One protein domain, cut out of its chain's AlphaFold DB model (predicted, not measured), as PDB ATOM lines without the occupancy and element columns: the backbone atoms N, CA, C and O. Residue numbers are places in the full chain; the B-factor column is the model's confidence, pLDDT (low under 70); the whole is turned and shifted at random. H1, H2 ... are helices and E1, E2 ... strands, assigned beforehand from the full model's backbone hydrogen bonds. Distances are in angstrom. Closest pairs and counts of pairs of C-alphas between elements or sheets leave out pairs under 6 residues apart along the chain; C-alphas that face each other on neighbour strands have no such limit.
ATOM      1  N   ARG A 145     155.731 -18.617 110.697       93.88
ATOM      2  CA  ARG A 145     155.463 -18.593 109.245       93.88
ATOM      3  C   ARG A 145     155.803 -17.256 108.593       93.88
ATOM      4  O   ARG A 145     156.280 -17.244 107.465       93.88
ATOM      5  N   TRP A 146     155.605 -16.132 109.288       94.56
ATOM      6  CA  TRP A 146     155.972 -14.808 108.767       94.56
ATOM      7  C   TRP A 146     157.468 -14.701 108.442       94.56
ATOM      8  O   TRP A 146     157.833 -14.207 107.376       94.56
ATOM      9  N   ALA A 147     158.332 -15.211 109.325       95.81
ATOM     10  CA  ALA A 147     159.775 -15.223 109.109       95.81
ATOM     11  C   ALA A 147     160.184 -16.270 108.058       95.81
ATOM     12  O   ALA A 147     160.998 -15.967 107.184       95.81
ATOM     13  N   ALA A 148     159.583 -17.465 108.093       95.31
ATOM     14  CA  ALA A 148     159.862 -18.533 107.132       95.31
ATOM     15  C   ALA A 148     159.514 -18.122 105.687       95.31
ATOM     16  O   ALA A 148     160.346 -18.261 104.788       95.31
ATOM     17  N   VAL A 149     158.328 -17.535 105.471       95.50
ATOM     18  CA  VAL A 149     157.909 -16.983 104.171       95.50
ATOM     19  C   VAL A 149     158.809 -15.832 103.752       95.50
ATOM     20  O   VAL A 149     159.274 -15.831 102.619       95.50
ATOM     21  N   GLY A 150     159.103 -14.879 104.645       96.00
ATOM     22  CA  GLY A 150     159.986 -13.753 104.328       96.00
ATOM     23  C   GLY A 150     161.376 -14.208 103.868       96.00
ATOM     24  O   GLY A 150     161.889 -13.719 102.862       96.00
ATOM     25  N   ALA A 151     161.958 -15.203 104.542       97.38
ATOM     26  CA  ALA A 151     163.247 -15.778 104.171       97.38
ATOM     27  C   ALA A 151     163.190 -16.581 102.857       97.38
ATOM     28  O   ALA A 151     164.108 -16.483 102.039       97.38
ATOM     29  N   ALA A 152     162.130 -17.362 102.629       97.12
ATOM     30  CA  ALA A 152     161.936 -18.114 101.387       97.12
ATOM     31  C   ALA A 152     161.689 -17.190 100.182       97.12
ATOM     32  O   ALA A 152     162.278 -17.392  99.119       97.12
ATOM     33  N   LEU A 153     160.893 -16.134 100.365       96.88
ATOM     34  CA  LEU A 153     160.616 -15.121  99.353       96.88
ATOM     35  C   LEU A 153     161.850 -14.263  99.050       96.88
ATOM     36  O   LEU A 153     162.101 -13.950  97.890       96.88
ATOM     37  N   GLY A 154     162.671 -13.953 100.058       97.50
ATOM     38  CA  GLY A 154     163.977 -13.323  99.859       97.50
ATOM     39  C   GLY A 154     164.877 -14.147  98.934       97.50
ATOM     40  O   GLY A 154     165.383 -13.618  97.947       97.50
ATOM     41  N   ARG A 155     164.996 -15.464  99.180       98.12
ATOM     42  CA  ARG A 155     165.726 -16.386  98.286       98.12
ATOM     43  C   ARG A 155     165.132 -16.410  96.874       98.12
ATOM     44  O   ARG A 155     165.887 -16.349  95.907       98.12
ATOM     45  N   LEU A 156     163.801 -16.443  96.751       98.19
ATOM     46  CA  LEU A 156     163.123 -16.396  95.454       98.19
ATOM     47  C   LEU A 156     163.437 -15.101  94.692       98.19
ATOM     48  O   LEU A 156     163.866 -15.167  93.545       98.19
ATOM     49  N   HIS A 157     163.295 -13.933  95.321       98.00
ATOM     50  CA  HIS A 157     163.603 -12.645  94.693       98.00
ATOM     51  C   HIS A 157     165.073 -12.538  94.268       98.00
ATOM     52  O   HIS A 157     165.337 -12.076  93.159       98.00
ATOM     53  N   SER A 158     166.017 -13.015  95.091       97.69
ATOM     54  CA  SER A 158     167.443 -13.066  94.732       97.69
ATOM     55  C   SER A 158     167.728 -13.994  93.548       97.69
ATOM     56  O   SER A 158     168.569 -13.663  92.717       97.69
ATOM     57  N   ARG A 159     167.024 -15.129  93.434       97.75
ATOM     58  CA  ARG A 159     167.143 -16.033  92.281       97.75
ATOM     59  C   ARG A 159     166.535 -15.418  91.020       97.75
ATOM     60  O   ARG A 159     167.199 -15.393  89.989       97.75
ATOM     61  N   LEU A 160     165.313 -14.889  91.090       97.69
ATOM     62  CA  LEU A 160     164.631 -14.292  89.933       97.69
ATOM     63  C   LEU A 160     165.321 -13.015  89.423       97.69
ATOM     64  O   LEU A 160     165.289 -12.746  88.226       97.69
ATOM     65  N   ALA A 161     166.030 -12.283  90.288       97.50
ATOM     66  CA  ALA A 161     166.885 -11.159  89.901       97.50
ATOM     67  C   ALA A 161     168.086 -11.549  89.006       97.50
ATOM     68  O   ALA A 161     168.731 -10.666  88.446       97.50
ATOM     69  N   ALA A 162     168.389 -12.844  88.860       97.12
ATOM     70  CA  ALA A 162     169.418 -13.373  87.961       97.12
ATOM     71  C   ALA A 162     168.838 -14.078  86.712       97.12
ATOM     72  O   ALA A 162     169.578 -14.744  85.980       97.12
ATOM     73  N   HIS A 163     167.524 -13.982  86.473       97.50
ATOM     74  CA  HIS A 163     166.864 -14.662  85.358       97.50
ATOM     75  C   HIS A 163     167.246 -14.027  84.003       97.50
ATOM     76  O   HIS A 163     167.123 -12.811  83.846       97.50
ATOM     77  N   PRO A 164     167.676 -14.812  82.994       95.25
ATOM     78  CA  PRO A 164     168.291 -14.270  81.776       95.25
ATOM     79  C   PRO A 164     167.349 -13.430  80.900       95.25
ATOM     80  O   PRO A 164     167.833 -12.628  80.107       95.25
ATOM     81  N   ALA A 165     166.025 -13.578  81.038       94.44
ATOM     82  CA  ALA A 165     165.062 -12.812  80.242       94.44
ATOM     83  C   ALA A 165     165.006 -11.311  80.597       94.44
ATOM     84  O   ALA A 165     164.700 -10.502  79.723       94.44
ATOM     85  N   ALA A 166     165.305 -10.918  81.845       94.00
ATOM     86  CA  ALA A 166     165.348  -9.509  82.239       94.00
ATOM     87  C   ALA A 166     166.207  -9.272  83.492       94.00
ATOM     88  O   ALA A 166     165.943  -9.823  84.561       94.00
ATOM     89  N   ALA A 167     167.185  -8.370  83.379       94.88
ATOM     90  CA  ALA A 167     167.927  -7.860  84.528       94.88
ATOM     91  C   ALA A 167     167.080  -6.846  85.338       94.88
ATOM     92  O   ALA A 167     166.301  -6.094  84.743       94.88
ATOM     93  N   PRO A 168     167.255  -6.756  86.672       97.38
ATOM     94  CA  PRO A 168     166.617  -5.730  87.494       97.38
ATOM     95  C   PRO A 168     166.955  -4.309  87.024       97.38
ATOM     96  O   PRO A 168     168.116  -3.987  86.768       97.38
ATOM     97  N   THR A 169     165.955  -3.429  86.958       96.88
ATOM     98  CA  THR A 169     166.136  -2.016  86.575       96.88
ATOM     99  C   THR A 169     165.381  -1.081  87.511       96.88
ATOM    100  O   THR A 169     164.297  -1.410  87.985       96.88
ATOM    101  N   LEU A 170     165.926   0.112  87.762       97.06
ATOM    102  CA  LEU A 170     165.196   1.159  88.479       97.06
ATOM    103  C   LEU A 170     164.192   1.848  87.543       97.06
ATOM    104  O   LEU A 170     164.535   2.228  86.421       97.06
ATOM    105  N   LYS A 171     162.962   2.041  88.024       96.31
ATOM    106  CA  LYS A 171     161.883   2.784  87.355       96.31
ATOM    107  C   LYS A 171     161.264   3.793  88.333       96.31
ATOM    108  O   LYS A 171     161.240   3.518  89.531       96.31
ATOM    109  N   PRO A 172     160.731   4.942  87.876       94.88
ATOM    110  CA  PRO A 172     159.885   5.794  88.715       94.88
ATOM    111  C   PRO A 172     158.695   5.004  89.283       94.88
ATOM    112  O   PRO A 172     158.169   4.135  88.589       94.88
ATOM    113  N   GLY A 173     158.225   5.322  90.494       91.12
ATOM    114  CA  GLY A 173     157.090   4.616  91.112       91.12
ATOM    115  C   GLY A 173     155.826   4.611  90.239       91.12
ATOM    116  O   GLY A 173     155.192   3.574  90.068       91.12
ATOM    117  N   ALA A 174     155.529   5.727  89.565       89.81
ATOM    118  CA  ALA A 174     154.433   5.844  88.594       89.81
ATOM    119  C   ALA A 174     154.566   4.947  87.339       89.81
ATOM    120  O   ALA A 174     153.627   4.867  86.556       89.81
ATOM    121  N   ALA A 175     155.709   4.282  87.132       90.31
ATOM    122  CA  ALA A 175     155.974   3.405  85.991       90.31
ATOM    123  C   ALA A 175     156.050   1.906  86.356       90.31
ATOM    124  O   ALA A 175     156.344   1.097  85.478       90.31
ATOM    125  N   VAL A 176     155.801   1.513  87.618       89.31
ATOM    126  CA  VAL A 176     155.765   0.083  88.016       89.31
ATOM    127  C   VAL A 176     154.371  -0.545  87.938       89.31
ATOM    128  O   VAL A 176     154.230  -1.754  88.091       89.31
ATOM    129  N   CYS A 177     153.331   0.264  87.722       88.81
ATOM    130  CA  CYS A 177     151.952  -0.187  87.587       88.81
ATOM    131  C   CYS A 177     151.217   0.728  86.604       88.81
ATOM    132  O   CYS A 177     151.166   1.940  86.811       88.81
ATOM    133  N   ASP A 178     150.644   0.155  85.545       90.56
ATOM    134  CA  ASP A 178     149.834   0.902  84.583       90.56
ATOM    135  C   ASP A 178     148.415   1.112  85.135       90.56
ATOM    136  O   ASP A 178     147.485   0.333  84.897       90.56
ATOM    137  N   VAL A 179     148.259   2.185  85.912       92.50
ATOM    138  CA  VAL A 179     146.973   2.561  86.511       92.50
ATOM    139  C   VAL A 179     145.958   3.038  85.458       92.50
ATOM    140  O   VAL A 179     144.756   2.993  85.721       92.50
ATOM    141  N   ALA A 180     146.398   3.444  84.261       91.75
ATOM    142  CA  ALA A 180     145.502   3.830  83.173       91.75
ATOM    143  C   ALA A 180     144.846   2.588  82.553       91.75
ATOM    144  O   ALA A 180     143.625   2.454  82.621       91.75
ATOM    145  N   THR A 181     145.640   1.611  82.100       93.19
ATOM    146  CA  THR A 181     145.121   0.334  81.575       93.19
ATOM    147  C   THR A 181     144.284  -0.409  82.624       93.19
ATOM    148  O   THR A 181     143.249  -1.003  82.299       93.19
ATOM    149  N   ALA A 182     144.668  -0.344  83.905       93.25
ATOM    150  CA  ALA A 182     143.864  -0.893  84.995       93.25
ATOM    151  C   ALA A 182     142.508  -0.175  85.145       93.25
ATOM    152  O   ALA A 182     141.477  -0.836  85.272       93.25
ATOM    153  N   ARG A 183     142.472   1.163  85.093       94.56
ATOM    154  CA  ARG A 183     141.228   1.948  85.175       94.56
ATOM    155  C   ARG A 183     140.301   1.674  83.998       94.56
ATOM    156  O   ARG A 183     139.128   1.391  84.231       94.56
ATOM    157  N   ASP A 184     140.831   1.667  82.780       95.62
ATOM    158  CA  ASP A 184     140.072   1.395  81.556       95.62
ATOM    159  C   ASP A 184     139.456  -0.012  81.582       95.62
ATOM    160  O   ASP A 184     138.288  -0.195  81.231       95.62
ATOM    161  N   SER A 185     140.193  -0.998  82.104       95.62
ATOM    162  CA  SER A 185     139.688  -2.361  82.320       95.62
ATOM    163  C   SER A 185     138.517  -2.397  83.313       95.62
ATOM    164  O   SER A 185     137.505  -3.059  83.070       95.62
ATOM    165  N   TYR A 186     138.610  -1.650  84.420       96.38
ATOM    166  CA  TYR A 186     137.521  -1.525  85.395       96.38
ATOM    167  C   TYR A 186     136.311  -0.767  84.827       96.38
ATOM    168  O   TYR A 186     135.173  -1.155  85.096       96.38
ATOM    169  N   GLU A 187     136.519   0.267  84.010       96.44
ATOM    170  CA  GLU A 187     135.431   0.964  83.319       96.44
ATOM    171  C   GLU A 187     134.742   0.084  82.274       96.44
ATOM    172  O   GLU A 187     133.513   0.095  82.194       96.44
ATOM    173  N   GLY A 188     135.495  -0.723  81.524       97.00
ATOM    174  CA  GLY A 188     134.949  -1.724  80.607       97.00
ATOM    175  C   GLY A 188     134.026  -2.715  81.321       97.00
ATOM    176  O   GLY A 188     132.894  -2.926  80.884       97.00
ATOM    177  N   LEU A 189     134.457  -3.248  82.471       96.44
ATOM    178  CA  LEU A 189     133.636  -4.129  83.313       96.44
ATOM    179  C   LEU A 189     132.381  -3.424  83.853       96.44
ATOM    180  O   LEU A 189     131.288  -3.986  83.786       96.44
ATOM    181  N   ILE A 190     132.507  -2.186  84.346       97.44
ATOM    182  CA  ILE A 190     131.370  -1.387  84.836       97.44
ATOM    183  C   ILE A 190     130.333  -1.180  83.722       97.44
ATOM    184  O   ILE A 190     129.148  -1.437  83.941       97.44
ATOM    185  N   ARG A 191     130.771  -0.796  82.514       97.25
ATOM    186  CA  ARG A 191     129.898  -0.620  81.340       97.25
ATOM    187  C   ARG A 191     129.240  -1.942  80.926       97.25
ATOM    188  O   ARG A 191     128.034  -1.959  80.688       97.25
ATOM    189  N   ALA A 192     129.986  -3.048  80.911       96.06
ATOM    190  CA  ALA A 192     129.464  -4.371  80.565       96.06
ATOM    191  C   ALA A 192     128.363  -4.843  81.534       96.06
ATOM    192  O   ALA A 192     127.312  -5.304  81.088       96.06
ATOM    193  N   PHE A 193     128.536  -4.656  82.849       95.88
ATOM    194  CA  PHE A 193     127.457  -4.905  83.812       95.88
ATOM    195  C   PHE A 193     126.275  -3.949  83.602       95.88
ATOM    196  O   PHE A 193     125.136  -4.403  83.545       95.88
ATOM    197  N   GLN A 194     126.513  -2.644  83.425       94.69
ATOM    198  CA  GLN A 194     125.438  -1.663  83.208       94.69
ATOM    199  C   GLN A 194     124.634  -1.890  81.918       94.69
ATOM    200  O   GLN A 194     123.476  -1.487  81.861       94.69
ATOM    201  N   SER A 195     125.205  -2.548  80.902       95.31
ATOM    202  CA  SER A 195     124.480  -2.933  79.682       95.31
ATOM    203  C   SER A 195     123.546  -4.143  79.837       95.31
ATOM    204  O   SER A 195     122.766  -4.417  78.925       95.31
ATOM    205  N   LYS A 196     123.582  -4.874  80.963       94.56
ATOM    206  CA  LYS A 196     122.663  -5.999  81.190       94.56
ATOM    207  C   LYS A 196     121.253  -5.483  81.530       94.56
ATOM    208  O   LYS A 196     121.117  -4.723  82.486       94.56
ATOM    209  N   PRO A 197     120.179  -5.937  80.844       92.44
ATOM    210  CA  PRO A 197     118.807  -5.492  81.130       92.44
ATOM    211  C   PRO A 197     118.312  -5.798  82.552       92.44
ATOM    212  O   PRO A 197     117.389  -5.147  83.040       92.44
ATOM    213  N   ARG A 198     118.897  -6.809  83.208       94.00
ATOM    214  CA  ARG A 198     118.730  -7.143  84.629       94.00
ATOM    215  C   ARG A 198     120.054  -7.686  85.169       94.00
ATOM    216  O   ARG A 198     120.821  -8.277  84.413       94.00
ATOM    217  N   LEU A 199     120.283  -7.512  86.469       94.94
ATOM    218  CA  LEU A 199     121.393  -8.112  87.210       94.94
ATOM    219  C   LEU A 199     120.826  -9.113  88.220       94.94
ATOM    220  O   LEU A 199     119.854  -8.797  88.908       94.94
ATOM    221  N   GLY A 200     121.436 -10.290  88.329       95.75
ATOM    222  CA  GLY A 200     121.313 -11.143  89.503       95.75
ATOM    223  C   GLY A 200     122.148 -10.609  90.671       95.75
ATOM    224  O   GLY A 200     122.945  -9.679  90.524       95.75
ATOM    225  N   GLU A 201     121.990 -11.224  91.842       96.06
ATOM    226  CA  GLU A 201     122.659 -10.824  93.089       96.06
ATOM    227  C   GLU A 201     124.188 -10.738  92.943       96.06
ATOM    228  O   GLU A 201     124.785  -9.705  93.246       96.06
ATOM    229  N   PHE A 202     124.812 -11.778  92.378       94.44
ATOM    230  CA  PHE A 202     126.256 -11.820  92.132       94.44
ATOM    231  C   PHE A 202     126.746 -10.684  91.220       94.44
ATOM    232  O   PHE A 202     127.848 -10.170  91.400       94.44
ATOM    233  N   GLU A 203     125.943 -10.263  90.246       96.50
ATOM    234  CA  GLU A 203     126.335  -9.257  89.254       96.50
ATOM    235  C   GLU A 203     126.096  -7.836  89.772       96.50
ATOM    236  O   GLU A 203     126.883  -6.935  89.482       96.50
ATOM    237  N   ALA A 204     125.066  -7.643  90.602       96.25
ATOM    238  CA  ALA A 204     124.862  -6.419  91.371       96.25
ATOM    239  C   ALA A 204     125.994  -6.213  92.396       96.25
ATOM    240  O   ALA A 204     126.583  -5.130  92.451       96.25
ATOM    241  N   TRP A 205     126.362  -7.269  93.136       97.06
ATOM    242  CA  TRP A 205     127.528  -7.274  94.022       97.06
ATOM    243  C   TRP A 205     128.825  -7.009  93.250       97.06
ATOM    244  O   TRP A 205     129.602  -6.143  93.647       97.06
ATOM    245  N   SER A 206     129.033  -7.685  92.114       96.50
ATOM    246  CA  SER A 206     130.223  -7.499  91.277       96.50
ATOM    247  C   SER A 206     130.342  -6.056  90.791       96.50
ATOM    248  O   SER A 206     131.376  -5.436  91.009       96.50
ATOM    249  N   LEU A 207     129.281  -5.474  90.220       97.31
ATOM    250  CA  LEU A 207     129.268  -4.077  89.773       97.31
ATOM    251  C   LEU A 207     129.610  -3.101  90.911       97.31
ATOM    252  O   LEU A 207     130.405  -2.178  90.713       97.31
ATOM    253  N   GLN A 208     129.046  -3.305  92.104       97.56
ATOM    254  CA  GLN A 208     129.356  -2.485  93.275       97.56
ATOM    255  C   GLN A 208     130.828  -2.638  93.693       97.56
ATOM    256  O   GLN A 208     131.550  -1.647  93.807       97.56
ATOM    257  N   ALA A 209     131.311  -3.871  93.824       97.12
ATOM    258  CA  ALA A 209     132.678  -4.167  94.235       97.12
ATOM    259  C   ALA A 209     133.729  -3.771  93.169       97.12
ATOM    260  O   ALA A 209     134.890  -3.520  93.504       97.12
ATOM    261  N   THR A 210     133.352  -3.677  91.889       97.06
ATOM    262  CA  THR A 210     134.177  -3.105  90.811       97.06
ATOM    263  C   THR A 210     134.251  -1.580  90.944       97.06
ATOM    264  O   THR A 210     135.352  -1.029  90.912       97.06
ATOM    265  N   ARG A 211     133.130  -0.885  91.190       97.06
ATOM    266  CA  ARG A 211     133.108   0.573  91.448       97.06
ATOM    267  C   ARG A 211     133.933   0.961  92.679       97.06
ATOM    268  O   ARG A 211     134.748   1.875  92.606       97.06
ATOM    269  N   GLU A 212     133.787   0.232  93.784       96.69
ATOM    270  CA  GLU A 212     134.535   0.465  95.031       96.69
ATOM    271  C   GLU A 212     136.050   0.266  94.905       96.69
ATOM    272  O   GLU A 212     136.812   0.788  95.724       96.69
ATOM    273  N   ARG A 213     136.501  -0.504  93.909       95.69
ATOM    274  CA  ARG A 213     137.919  -0.652  93.564       95.69
ATOM    275  C   ARG A 213     138.368   0.444  92.595       95.69
ATOM    276  O   ARG A 213     139.400   1.057  92.848       95.69
ATOM    277  N   GLN A 214     137.571   0.759  91.568       96.00
ATOM    278  CA  GLN A 214     137.856   1.837  90.608       96.00
ATOM    279  C   GLN A 214     138.049   3.192  91.316       96.00
ATOM    280  O   GLN A 214     139.029   3.890  91.056       96.00
ATOM    281  N   ALA A 215     137.211   3.496  92.313       95.69
ATOM    282  CA  ALA A 215     137.309   4.710  93.124       95.69
ATOM    283  C   ALA A 215     138.636   4.848  93.908       95.69
ATOM    284  O   ALA A 215     138.992   5.946  94.335       95.69
ATOM    285  N   ARG A 216     139.398   3.757  94.095       95.50
ATOM    286  CA  ARG A 216     140.687   3.770  94.811       95.50
ATOM    287  C   ARG A 216     141.857   4.197  93.929       95.50
ATOM    288  O   ARG A 216     142.894   4.559  94.483       95.50
ATOM    289  N   PHE A 217     141.724   4.197  92.597       94.19
ATOM    290  CA  PHE A 217     142.853   4.492  91.703       94.19
ATOM    291  C   PHE A 217     143.449   5.888  91.939       94.19
ATOM    292  O   PHE A 217     144.663   5.992  92.042       94.19
ATOM    293  N   GLY A 218     142.641   6.920  92.212       92.50
ATOM    294  CA  GLY A 218     143.144   8.252  92.606       92.50
ATOM    295  C   GLY A 218     143.863   8.308  93.972       92.50
ATOM    296  O   GLY A 218     144.446   9.331  94.339       92.50
ATOM    297  N   GLY A 219     143.817   7.233  94.761       94.44
ATOM    298  CA  GLY A 219     144.712   6.997  95.896       94.44
ATOM    299  C   GLY A 219     146.017   6.327  95.458       94.44
ATOM    300  O   GLY A 219     147.090   6.800  95.823       94.44
ATOM    301  N   VAL A 220     145.920   5.283  94.629       94.12
ATOM    302  CA  VAL A 220     147.071   4.556  94.061       94.12
ATOM    303  C   VAL A 220     147.982   5.484  93.250       94.12
ATOM    304  O   VAL A 220     149.181   5.502  93.510       94.12
ATOM    305  N   ASP A 221     147.424   6.317  92.364       94.00
ATOM    306  CA  ASP A 221     148.149   7.320  91.566       94.00
ATOM    307  C   ASP A 221     149.066   8.185  92.450       94.00
ATOM    308  O   ASP A 221     150.255   8.344  92.180       94.00
ATOM    309  N   ARG A 222     148.515   8.716  93.553       94.88
ATOM    310  CA  ARG A 222     149.237   9.595  94.486       94.88
ATOM    311  C   ARG A 222     150.306   8.854  95.282       94.88
ATOM    312  O   ARG A 222     151.359   9.430  95.535       94.88
ATOM    313  N   ILE A 223     150.061   7.595  95.651       95.56
ATOM    314  CA  ILE A 223     151.068   6.753  96.307       95.56
ATOM    315  C   ILE A 223     152.226   6.511  95.335       95.56
ATOM    316  O   ILE A 223     153.354   6.881  95.650       95.56
ATOM    317  N   LEU A 224     151.954   5.995  94.132       94.56
ATOM    318  CA  LEU A 224     152.978   5.684  93.129       94.56
ATOM    319  C   LEU A 224     153.787   6.917  92.693       94.56
ATOM    320  O   LEU A 224     154.997   6.811  92.502       94.56
ATOM    321  N   ALA A 225     153.155   8.091  92.592       93.31
ATOM    322  CA  ALA A 225     153.831   9.357  92.297       93.31
ATOM    323  C   ALA A 225     154.711   9.888  93.450       93.31
ATOM    324  O   ALA A 225     155.587  10.716  93.210       93.31
ATOM    325  N   SER A 226     154.487   9.432  94.689       95.69
ATOM    326  CA  SER A 226     155.259   9.825  95.883       95.69
ATOM    327  C   SER A 226     156.389   8.857  96.254       95.69
ATOM    328  O   SER A 226     157.227   9.183  97.095       95.69
ATOM    329  N   LEU A 227     156.424   7.668  95.643       95.94
ATOM    330  CA  LEU A 227     157.461   6.671  95.897       95.94
ATOM    331  C   LEU A 227     158.795   7.063  95.230       95.94
ATOM    332  O   LEU A 227     158.795   7.618  94.126       95.94
ATOM    333  N   PRO A 228     159.944   6.736  95.855       95.94
ATOM    334  CA  PRO A 228     161.245   6.831  95.195       95.94
ATOM    335  C   PRO A 228     161.317   5.868  93.993       95.94
ATOM    336  O   PRO A 228     160.451   5.003  93.848       95.94
ATOM    337  N   PRO A 229     162.354   5.958  93.138       95.75
ATOM    338  CA  PRO A 229     162.597   4.950  92.112       95.75
ATOM    339  C   PRO A 229     162.660   3.539  92.712       95.75
ATOM    340  O   PRO A 229     163.372   3.299  93.687       95.75
ATOM    341  N   LEU A 230     161.908   2.614  92.121       95.75
ATOM    342  CA  LEU A 230     161.742   1.238  92.579       95.75
ATOM    343  C   LEU A 230     162.447   0.269  91.629       95.75
ATOM    344  O   LEU A 230     162.496   0.499  90.419       95.75
ATOM    345  N   THR A 231     162.937  -0.845  92.166       95.44
ATOM    346  CA  THR A 231     163.456  -1.953  91.357       95.44
ATOM    347  C   THR A 231     162.303  -2.725  90.723       95.44
ATOM    348  O   THR A 231     161.500  -3.336  91.424       95.44
ATOM    349  N   VAL A 232     162.256  -2.743  89.393       95.31
ATOM    350  CA  VAL A 232     161.447  -3.675  88.603       95.31
ATOM    351  C   VAL A 232     162.338  -4.841  88.188       95.31
ATOM    352  O   VAL A 232     163.413  -4.641  87.623       95.31
ATOM    353  N   GLN A 233     161.888  -6.054  88.489       95.88
ATOM    354  CA  GLN A 233     162.546  -7.322  88.179       95.88
ATOM    355  C   GLN A 233     161.484  -8.404  87.950       95.88
ATOM    356  O   GLN A 233     160.307  -8.184  88.237       95.88
ATOM    357  N   ILE A 234     161.909  -9.587  87.510       97.12
ATOM    358  CA  ILE A 234     161.041 -10.767  87.451       97.12
ATOM    359  C   ILE A 234     160.665 -11.212  88.877       97.12
ATOM    360  O   ILE A 234     161.481 -11.167  89.808       97.12
ATOM    361  N   LEU A 235     159.401 -11.610  89.041       96.12
ATOM    362  CA  LEU A 235     158.741 -11.999  90.290       96.12
ATOM    363  C   LEU A 235     157.832 -13.216  90.032       96.12
ATOM    364  O   LEU A 235     157.569 -13.567  88.890       96.12
ATOM    365  N   HIS A 236     157.279 -13.816  91.089       97.12
ATOM    366  CA  HIS A 236     156.258 -14.877  90.988       97.12
ATOM    367  C   HIS A 236     154.960 -14.411  90.285       97.12
ATOM    368  O   HIS A 236     154.182 -15.228  89.795       97.12
ATOM    369  N   GLY A 237     154.687 -13.101  90.287       93.25
ATOM    370  CA  GLY A 237     153.544 -12.455  89.625       93.25
ATOM    371  C   GLY A 237     152.163 -12.666  90.269       93.25
ATOM    372  O   GLY A 237     151.279 -11.850  90.036       93.25
ATOM    373  N   ASP A 238     151.977 -13.700  91.096       93.25
ATOM    374  CA  ASP A 238     150.698 -14.010  91.767       93.25
ATOM    375  C   ASP A 238     150.904 -14.734  93.113       93.25
ATOM    376  O   ASP A 238     150.376 -15.814  93.377       93.25
ATOM    377  N   LEU A 239     151.769 -14.177  93.968       92.25
ATOM    378  CA  LEU A 239     152.076 -14.782  95.264       92.25
ATOM    379  C   LEU A 239     150.981 -14.458  96.292       92.25
ATOM    380  O   LEU A 239     151.014 -13.429  96.968       92.25
ATOM    381  N   SER A 240     150.016 -15.366  96.403       90.56
ATOM    382  CA  SER A 240     148.888 -15.318  97.337       90.56
ATOM    383  C   SER A 240     148.946 -16.467  98.358       90.56
ATOM    384  O   SER A 240     149.777 -17.366  98.245       90.56
ATOM    385  N   GLY A 241     148.070 -16.455  99.372       90.44
ATOM    386  CA  GLY A 241     148.008 -17.504 100.406       90.44
ATOM    387  C   GLY A 241     147.890 -18.936  99.851       90.44
ATOM    388  O   GLY A 241     148.706 -19.777 100.229       90.44
ATOM    389  N   PRO A 242     146.953 -19.222  98.923       90.06
ATOM    390  CA  PRO A 242     146.862 -20.515  98.234       90.06
ATOM    391  C   PRO A 242     148.153 -20.955  97.526       90.06
ATOM    392  O   PRO A 242     148.459 -22.143  97.495       90.06
ATOM    393  N   ASN A 243     148.945 -19.998  97.033       93.88
ATOM    394  CA  ASN A 243     150.160 -20.237  96.249       93.88
ATOM    395  C   ASN A 243     151.430 -20.448  97.106       93.88
ATOM    396  O   ASN A 243     152.531 -20.603  96.573       93.88
ATOM    397  N   VAL A 244     151.282 -20.512  98.436       95.06
ATOM    398  CA  VAL A 244     152.330 -20.944  99.373       95.06
ATOM    399  C   VAL A 244     151.888 -22.221 100.081       95.06
ATOM    400  O   VAL A 244     150.906 -22.223 100.822       95.06
ATOM    401  N   LEU A 245     152.642 -23.303  99.893       94.94
ATOM    402  CA  LEU A 245     152.442 -24.567 100.595       94.94
ATOM    403  C   LEU A 245     153.322 -24.610 101.848       94.94
ATOM    404  O   LEU A 245     154.534 -24.416 101.777       94.94
ATOM    405  N   PHE A 246     152.713 -24.891 102.998       94.62
ATOM    406  CA  PHE A 246     153.358 -24.989 104.304       94.62
ATOM    407  C   PHE A 246     153.477 -26.426 104.763       94.62
ATOM    408  O   PHE A 246     152.470 -27.131 104.811       94.62
ATOM    409  N   LYS A 247     154.668 -26.808 105.223       93.88
ATOM    410  CA  LYS A 247     154.843 -27.969 106.093       93.88
ATOM    411  C   LYS A 247     155.165 -27.451 107.489       93.88
ATOM    412  O   LYS A 247     156.127 -26.711 107.659       93.88
ATOM    413  N   ASP A 248     154.340 -27.814 108.465       91.81
ATOM    414  CA  ASP A 248     154.402 -27.289 109.832       91.81
ATOM    415  C   ASP A 248     154.347 -25.746 109.851       91.81
ATOM    416  O   ASP A 248     153.268 -25.200 109.611       91.81
ATOM    417  N   ASP A 249     155.459 -25.037 110.066       93.62
ATOM    418  CA  ASP A 249     155.549 -23.570 109.913       93.62
ATOM    419  C   ASP A 249     156.531 -23.112 108.804       93.62
ATOM    420  O   ASP A 249     156.653 -21.911 108.550       93.62
ATOM    421  N   ASP A 250     157.171 -24.045 108.092       93.75
ATOM    422  CA  ASP A 250     158.079 -23.761 106.977       93.75
ATOM    423  C   ASP A 250     157.335 -23.616 105.641       93.75
ATOM    424  O   ASP A 250     156.416 -24.376 105.324       93.75
ATOM    425  N   ALA A 251     157.784 -22.667 104.811       94.38
ATOM    426  CA  ALA A 251     157.348 -22.534 103.421       94.38
ATOM    427  C   ALA A 251     157.978 -23.657 102.573       94.38
ATOM    428  O   ALA A 251     159.129 -23.563 102.140       94.38
ATOM    429  N   ALA A 252     157.222 -24.736 102.382       94.94
ATOM    430  CA  ALA A 252     157.657 -25.992 101.779       94.94
ATOM    431  C   ALA A 252     157.621 -25.992 100.242       94.94
ATOM    432  O   ALA A 252     158.366 -26.757  99.636       94.94
ATOM    433  N   ALA A 253     156.786 -25.157  99.614       96.38
ATOM    434  CA  ALA A 253     156.849 -24.865  98.180       96.38
ATOM    435  C   ALA A 253     156.104 -23.569  97.815       96.38
ATOM    436  O   ALA A 253     155.072 -23.253  98.404       96.38
TER     437      ALA A 253
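This is residues 145 to 253 of the 260 residues of the protein "APH domain-containing protein" of Streptomyces sp. (UniProt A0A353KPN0). The model is a wide, open V: one arm is the helix H1 with the E3 and E4 strand hairpin packed on its first half, the other a longer arm in which H2 runs outward and H3, then H4, run back. The small strand pair E1 and E2 sits at the corner, and no named element fills the space between the arms. The printed part has 109 residues, with H1, E1, H2, H3, H4, E2, E3 and E4 in chain order, mostly helix, and two antiparallel two-stranded sheets. It is loose, with a radius of gyration of the C-alphas of 18.7 A and spans of 51 by 38 by 26 A.

H1, residues 145 to 160, has 7 pairs of C-alphas within 8 A of E4, residues 250 to 253; the closest are Ala 148 and Asp 250, 5.5 A apart. E4 and E3, residues 244 to 247, form an antiparallel hairpin, with N 247 and O 250 at 3.0 A. E1, residues 169 to 171, is antiparallel to E2, residues 230 to 232, with N 169 and O 232 at 2.9 A. H2, residues 179 to 194, and H3, residues 201 to 214, are a helical hairpin: they touch, closest at the C-alphas of Ile 190 and Leu 207, 6.0 A, at a shallow tilt of 27 degrees, opposite ways. With residues 179 to 183 alone, H2 touches H4, residues 217 to 226, closest at the C-alphas of Val 179 and Phe 217, 6.9 A. H3 and H4 meet only through their link. H1 is apart from H2, H3 and H4. Every O i to N i+4 pair is within hydrogen-bond range in H1, H2 and H3; in H4, 5 of 6.

H1 begins at C-alpha 145 (155.463, -18.593, 109.245) and is 21.8 A long. H2 measures 22.2 A, H3 19.9 A and H4 14.1 A. E4 ends at C-alpha 253 (156.849, -24.865, 98.180).

The C-alphas of Ala 162 and Pro 197 are the farthest apart, 51.7 A. The printed part has no cut; E2 to E3 is the long link. No printed residue is under pLDDT 70.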